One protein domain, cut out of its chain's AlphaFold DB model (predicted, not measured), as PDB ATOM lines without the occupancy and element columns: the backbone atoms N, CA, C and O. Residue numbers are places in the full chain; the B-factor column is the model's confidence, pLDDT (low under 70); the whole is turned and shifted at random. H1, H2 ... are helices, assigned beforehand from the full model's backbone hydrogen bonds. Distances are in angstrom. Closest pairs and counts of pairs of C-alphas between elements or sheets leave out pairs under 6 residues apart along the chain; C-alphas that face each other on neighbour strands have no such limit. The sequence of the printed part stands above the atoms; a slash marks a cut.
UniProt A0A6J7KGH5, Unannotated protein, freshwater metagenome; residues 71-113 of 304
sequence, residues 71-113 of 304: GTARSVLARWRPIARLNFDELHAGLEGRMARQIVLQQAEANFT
ATOM      1  N   GLY A  71      17.289 110.505  27.384       65.44
ATOM      2  CA  GLY A  71      17.268 110.846  28.786       65.44
ATOM      3  C   GLY A  71      18.704 111.087  29.231       65.44
ATOM      4  O   GLY A  71      19.642 110.501  28.678       65.44
ATOM      5  N   THR A  72      18.881 111.985  30.188       72.75
ATOM      6  CA  THR A  72      20.185 112.397  30.706       72.75
ATOM      7  C   THR A  72      21.133 111.204  30.859       72.75
ATOM      8  O   THR A  72      20.704 110.105  31.210       72.75
ATOM      9  N   ALA A  73      22.444 111.391  30.681       64.81
ATOM     10  CA  ALA A  73      23.431 110.317  30.870       64.81
ATOM     11  C   ALA A  73      23.186 109.493  32.158       64.81
ATOM     12  O   ALA A  73      23.339 108.275  32.167       64.81
ATOM     13  N   ARG A  74      22.681 110.141  33.218       68.00
ATOM     14  CA  ARG A  74      22.221 109.517  34.466       68.00
ATOM     15  C   ARG A  74      21.035 108.551  34.313       68.00
ATOM     16  O   ARG A  74      21.063 107.502  34.943       68.00
ATOM     17  N   SER A  75      20.007 108.859  33.522       72.12
ATOM     18  CA  SER A  75      18.868 107.957  33.289       72.12
ATOM     19  C   SER A  75      19.233 106.799  32.367       72.12
ATOM     20  O   SER A  75      18.739 105.690  32.557       72.12
ATOM     21  N   VAL A  76      20.138 107.024  31.407       70.50
ATOM     22  CA  VAL A  76      20.734 105.935  30.620       70.50
ATOM     23  C   VAL A  76      21.513 105.009  31.554       70.50
ATOM     24  O   VAL A  76      21.218 103.822  31.616       70.50
ATOM     25  N   LEU A  77      22.413 105.543  32.381       72.19
ATOM     26  CA  LEU A  77      23.162 104.747  33.357       72.19
ATOM     27  C   LEU A  77      22.250 104.038  34.369       72.19
ATOM     28  O   LEU A  77      22.487 102.878  34.686       72.19
ATOM     29  N   ALA A  78      21.185 104.686  34.849       74.25
ATOM     30  CA  ALA A  78      20.226 104.082  35.775       74.25
ATOM     31  C   ALA A  78      19.450 102.918  35.141       74.25
ATOM     32  O   ALA A  78      19.243 101.907  35.806       74.25
ATOM     33  N   ARG A  79      19.078 103.028  33.857       72.19
ATOM     34  CA  ARG A  79      18.429 101.952  33.089       72.19
ATOM     35  C   ARG A  79      19.363 100.768  32.845       72.19
ATOM     36  O   ARG A  79      18.906  99.633  32.800       72.19
ATOM     37  N   TRP A  80      20.661 101.027  32.703       65.44
ATOM     38  CA  TRP A  80      21.673  99.996  32.463       65.44
ATOM     39  C   TRP A  80      22.220  99.375  33.758       65.44
ATOM     40  O   TRP A  80      22.745  98.271  33.728       65.44
ATOM     41  N   ARG A  81      22.050 100.033  34.911       68.19
ATOM     42  CA  ARG A  81      22.460  99.535  36.236       68.19
ATOM     43  C   ARG A  81      21.835  98.189  36.659       68.19
ATOM     44  O   ARG A  81      22.542  97.429  37.315       68.19
ATOM     45  N   PRO A  82      20.556  97.884  36.352       62.94
ATOM     46  CA  PRO A  82      19.944  96.594  36.670       62.94
ATOM     47  C   PRO A  82      20.216  95.497  35.638       62.94
ATOM     48  O   PRO A  82      19.848  94.354  35.900       62.94
ATOM     49  N   ILE A  83      20.872  95.790  34.504       60.97
ATOM     50  CA  ILE A  83      21.499  94.731  33.707       60.97
ATOM     51  C   ILE A  83      22.644  94.253  34.588       60.97
ATOM     52  O   ILE A  83      23.692  94.897  34.650       60.97
ATOM     53  N   ALA A  84      22.341  93.231  35.394       55.19
ATOM     54  CA  ALA A  84      23.211  92.664  36.405       55.19
ATOM     55  C   ALA A  84      24.637  92.651  35.869       55.19
ATOM     56  O   ALA A  84      24.838  92.298  34.706       55.19
ATOM     57  N   ARG A  85      25.604  93.080  36.690       55.31
ATOM     58  CA  ARG A  85      27.026  92.899  36.389       55.31
ATOM     59  C   ARG A  85      27.197  91.427  36.048       55.31
ATOM     60  O   ARG A  85      27.223  90.602  36.954       55.31
ATOM     61  N   LEU A  86      27.190  91.115  34.755       60.28
ATOM     62  CA  LEU A  86      27.326  89.764  34.258       60.28
ATOM     63  C   LEU A  86      28.690  89.339  34.754       60.28
ATOM     64  O   LEU A  86      29.707  89.881  34.316       60.28
ATOM     65  N   ASN A  87      28.693  88.467  35.756       60.75
ATOM     66  CA  ASN A  87      29.926  87.962  36.295       60.75
ATOM     67  C   ASN A  87      30.459  87.020  35.225       60.75
ATOM     68  O   ASN A  87      29.910  85.942  34.994       60.75
ATOM     69  N   PHE A  88      31.441  87.510  34.472       58.59
ATOM     70  CA  PHE A  88      31.931  86.847  33.269       58.59
ATOM     71  C   PHE A  88      32.397  85.422  33.597       58.59
ATOM     72  O   PHE A  88      32.198  84.516  32.796       58.59
ATOM     73  N   ASP A  89      32.893  85.215  34.818       61.28
ATOM     74  CA  ASP A  89      33.326  83.925  35.350       61.28
ATOM     75  C   ASP A  89      32.164  82.935  35.568       61.28
ATOM     76  O   ASP A  89      32.279  81.768  35.197       61.28
ATOM     77  N   GLU A  90      31.012  83.384  36.084       59.62
ATOM     78  CA  GLU A  90      29.812  82.542  36.248       59.62
ATOM     79  C   GLU A  90      29.149  82.232  34.899       59.62
ATOM     80  O   GLU A  90      28.694  81.110  34.666       59.62
ATOM     81  N   LEU A  91      29.160  83.201  33.974       61.53
ATOM     82  CA  LEU A  91      28.721  82.992  32.595       61.53
ATOM     83  C   LEU A  91      29.641  81.992  31.872       61.53
ATOM     84  O   LEU A  91      29.160  81.125  31.152       61.53
ATOM     85  N   HIS A  92      30.957  82.068  32.078       60.59
ATOM     86  CA  HIS A  92      31.919  81.149  31.468       60.59
ATOM     87  C   HIS A  92      31.856  79.731  32.039       60.59
ATOM     88  O   HIS A  92      32.053  78.778  31.284       60.59
ATOM     89  N   ALA A  93      31.567  79.577  33.333       63.03
ATOM     90  CA  ALA A  93      31.498  78.273  33.990       63.03
ATOM     91  C   ALA A  93      30.358  77.386  33.450       63.03
ATOM     92  O   ALA A  93      30.511  76.168  33.386       63.03
ATOM     93  N   GLY A  94      29.237  77.983  33.023       58.44
ATOM     94  CA  GLY A  94      28.080  77.259  32.480       58.44
ATOM     95  C   GLY A  94      28.127  76.983  30.975       58.44
ATOM     96  O   GLY A  94      27.282  76.256  30.455       58.44
ATOM     97  N   LEU A  95      29.088  77.561  30.249       58.25
ATOM     98  CA  LEU A  95      29.102  77.536  28.791       58.25
ATOM     99  C   LEU A  95      30.273  76.704  28.265       58.25
ATOM    100  O   LEU A  95      31.357  77.203  27.954       58.25
ATOM    101  N   GLU A  96      30.003  75.404  28.144       64.88
ATOM    102  CA  GLU A  96      30.855  74.386  27.536       64.88
ATOM    103  C   GLU A  96      31.619  74.918  26.310       64.88
ATOM    104  O   GLU A  96      31.008  75.309  25.316       64.88
ATOM    105  N   GLY A  97      32.960  74.917  26.394       75.62
ATOM    106  CA  GLY A  97      34.018  75.019  25.366       75.62
ATOM    107  C   GLY A  97      33.808  75.844  24.081       75.62
ATOM    108  O   GLY A  97      34.686  76.612  23.694       75.62
ATOM    109  N   ARG A  98      32.690  75.672  23.372       80.56
ATOM    110  CA  ARG A  98      32.319  76.427  22.169       80.56
ATOM    111  C   ARG A  98      32.086  77.902  22.466       80.56
ATOM    112  O   ARG A  98      32.614  78.723  21.728       80.56
ATOM    113  N   MET A  99      31.362  78.251  23.531       80.38
ATOM    114  CA  MET A  99      31.103  79.668  23.825       80.38
ATOM    115  C   MET A  99      32.359  80.373  24.334       80.38
ATOM    116  O   MET A  99      32.636  81.489  23.913       80.38
ATOM    117  N   ALA A 100      33.186  79.692  25.136       82.00
ATOM    118  CA  ALA A 100      34.493  80.215  25.530       82.00
ATOM    119  C   ALA A 100      35.389  80.502  24.308       82.00
ATOM    120  O   ALA A 100      35.980  81.574  24.207       82.00
ATOM    121  N   ARG A 101      35.433  79.589  23.326       85.31
ATOM    122  CA  ARG A 101      36.135  79.823  22.050       85.31
ATOM    123  C   ARG A 101      35.508  80.961  21.245       85.31
ATOM    124  O   ARG A 101      36.244  81.745  20.656       85.31
ATOM    125  N   GLN A 102      34.181  81.069  21.243       90.19
ATOM    126  CA  GLN A 102      33.467  82.139  20.550       90.19
ATOM    127  C   GLN A 102      33.793  83.513  21.141       90.19
ATOM    128  O   GLN A 102      34.037  84.450  20.388       90.19
ATOM    129  N   ILE A 103      33.863  83.621  22.467       88.25
ATOM    130  CA  ILE A 103      34.229  84.853  23.172       88.25
ATOM    131  C   ILE A 103      35.662  85.268  22.822       88.25
ATOM    132  O   ILE A 103      35.897  86.422  22.471       88.25
ATOM    133  N   VAL A 104      36.608  84.323  22.829       87.44
ATOM    134  CA  VAL A 104      38.001  84.597  22.433       87.44
ATOM    135  C   VAL A 104      38.087  85.069  20.977       87.44
ATOM    136  O   VAL A 104      38.824  86.011  20.688       87.44
ATOM    137  N   LEU A 105      37.324  84.461  20.064       92.38
ATOM    138  CA  LEU A 105      37.269  84.892  18.662       92.38
ATOM    139  C   LEU A 105      36.682  86.299  18.519       92.38
ATOM    140  O   LEU A 105      37.289  87.133  17.857       92.38
ATOM    141  N   GLN A 106      35.559  86.587  19.177       91.94
ATOM    142  CA  GLN A 106      34.925  87.908  19.127       91.94
ATOM    143  C   GLN A 106      35.835  88.999  19.690       91.94
ATOM    144  O   GLN A 106      35.932  90.085  19.123       91.94
ATOM    145  N   GLN A 107      36.547  88.705  20.778       92.38
ATOM    146  CA  GLN A 107      37.527  89.625  21.338       92.38
ATOM    147  C   GLN A 107      38.718  89.828  20.393       92.38
ATOM    148  O   GLN A 107      39.190  90.954  20.234       92.38
ATOM    149  N   ALA A 108      39.201  88.763  19.747       93.44
ATOM    150  CA  ALA A 108      40.264  88.865  18.754       93.44
ATOM    151  C   ALA A 108      39.828  89.714  17.552       93.44
ATOM    152  O   ALA A 108      40.581  90.592  17.145       93.44
ATOM    153  N   GLU A 109      38.617  89.509  17.028       92.06
ATOM    154  CA  GLU A 109      38.051  90.290  15.922       92.06
ATOM    155  C   GLU A 109      37.882  91.766  16.288       92.06
ATOM    156  O   GLU A 109      38.306  92.633  15.527       92.06
ATOM    157  N   ALA A 110      37.331  92.058  17.470       92.69
ATOM    158  CA  ALA A 110      37.137  93.429  17.944       92.69
ATOM    159  C   ALA A 110      38.463  94.192  18.103       92.69
ATOM    160  O   ALA A 110      38.530  95.391  17.835       92.69
ATOM    161  N   ASN A 111      39.524  93.494  18.512       91.31
ATOM    162  CA  ASN A 111      40.844  94.085  18.726       91.31
ATOM    163  C   ASN A 111      41.730  94.067  17.468       91.31
ATOM    164  O   ASN A 111      42.798  94.686  17.454       91.31
ATOM    165  N   PHE A 112      41.335  93.351  16.412       88.38
ATOM    166  CA  PHE A 112      42.160  93.188  15.223       88.38
ATOM    167  C   PHE A 112      41.993  94.364  14.261       88.38
ATOM    168  O   PHE A 112      40.971  94.529  13.601       88.38
ATOM    169  N   THR A 113      43.053  95.159  14.112       87.06
ATOM    170  CA  THR A 113      43.132  96.173  13.055       87.06
ATOM    171  C   THR A 113      43.852  95.593  11.840       87.06
ATOM    172  O   THR A 113      45.060  95.351  11.877       87.06
TER     173      THR A 113
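AT A GLANCE: This is residues 71 to 113 of the 304 residues of the protein "Unannotated protein" of freshwater metagenome (UniProt A0A6J7KGH5). The printed part is an open, flat, U-like frame with an empty middle: helix H1 makes one arm, the longest helix H3 makes the other, and the link of residues 81 to 87 with the small helix H2 makes the base between them. After H2 the backbone turns tightly at residues 94 to 97, and H3 folds back, running the opposite way to H2, while H1 at the far end meets neither of the other helices. The printed part has 43 residues with three named helices, in the order H1, H2, H3, and no named strand; its class is all helix. It is extended, with a radius of gyration of the C-alphas of 14.7 A, and its C-alphas span 39 by 31 by 10 A.

IN THESE COORDINATES: H1 covers residues 73 to 80, from Ala 73 with its C-alpha at (23.431, 110.317, 30.870) to Trp 80, 10.6 A from first to last C-alpha. H2 covers residues 88 to 93, from Phe 88 with its C-alpha at (31.931, 86.847, 33.269) to Ala 93, 8.6 A from first to last C-alpha. H3 covers residues 98 to 111, from Arg 98 to Asn 111 with its C-alpha at (40.844, 94.085, 18.726), 19.9 A from first to last C-alpha.

HOW THE PARTS SIT: H1 and H2 are apart, joined by a short link of 7 residues. H1 and H3 are also apart. H2 and H3 are joined by a tight link of 4 residues. They are close but not clearly touching, with 2 pairs of C-alphas within 8 A; their closest C-alphas, those of His 92 and Ala 100, are 6.5 A apart. Their lines stand at a shallow tilt of 30 degrees and they run opposite ways, with 14.3 A from centre to centre. In H1, H2 and H3 every backbone O i to N i+4 pair is within hydrogen-bond range.

THE WHOLE: The two C-alphas farthest apart are those of Thr 72 and Gly 97, at 40.2 A, and the first and last printed C-alphas, those of Gly 71 and Thr 113, are 33.6 A apart. The printed part has no cut, and neither of its two links is long. Residues 72 to 78, 80 to 90, 93 to 98 and 104 to 113 stand free. The mean pLDDT of the printed part is 73.5; 20 residues are under 70, namely residue 71, residues 73 to 74 and residues 80 to 96. The mean pLDDT is 70 in H1, 61 in H2 and 89 in H3.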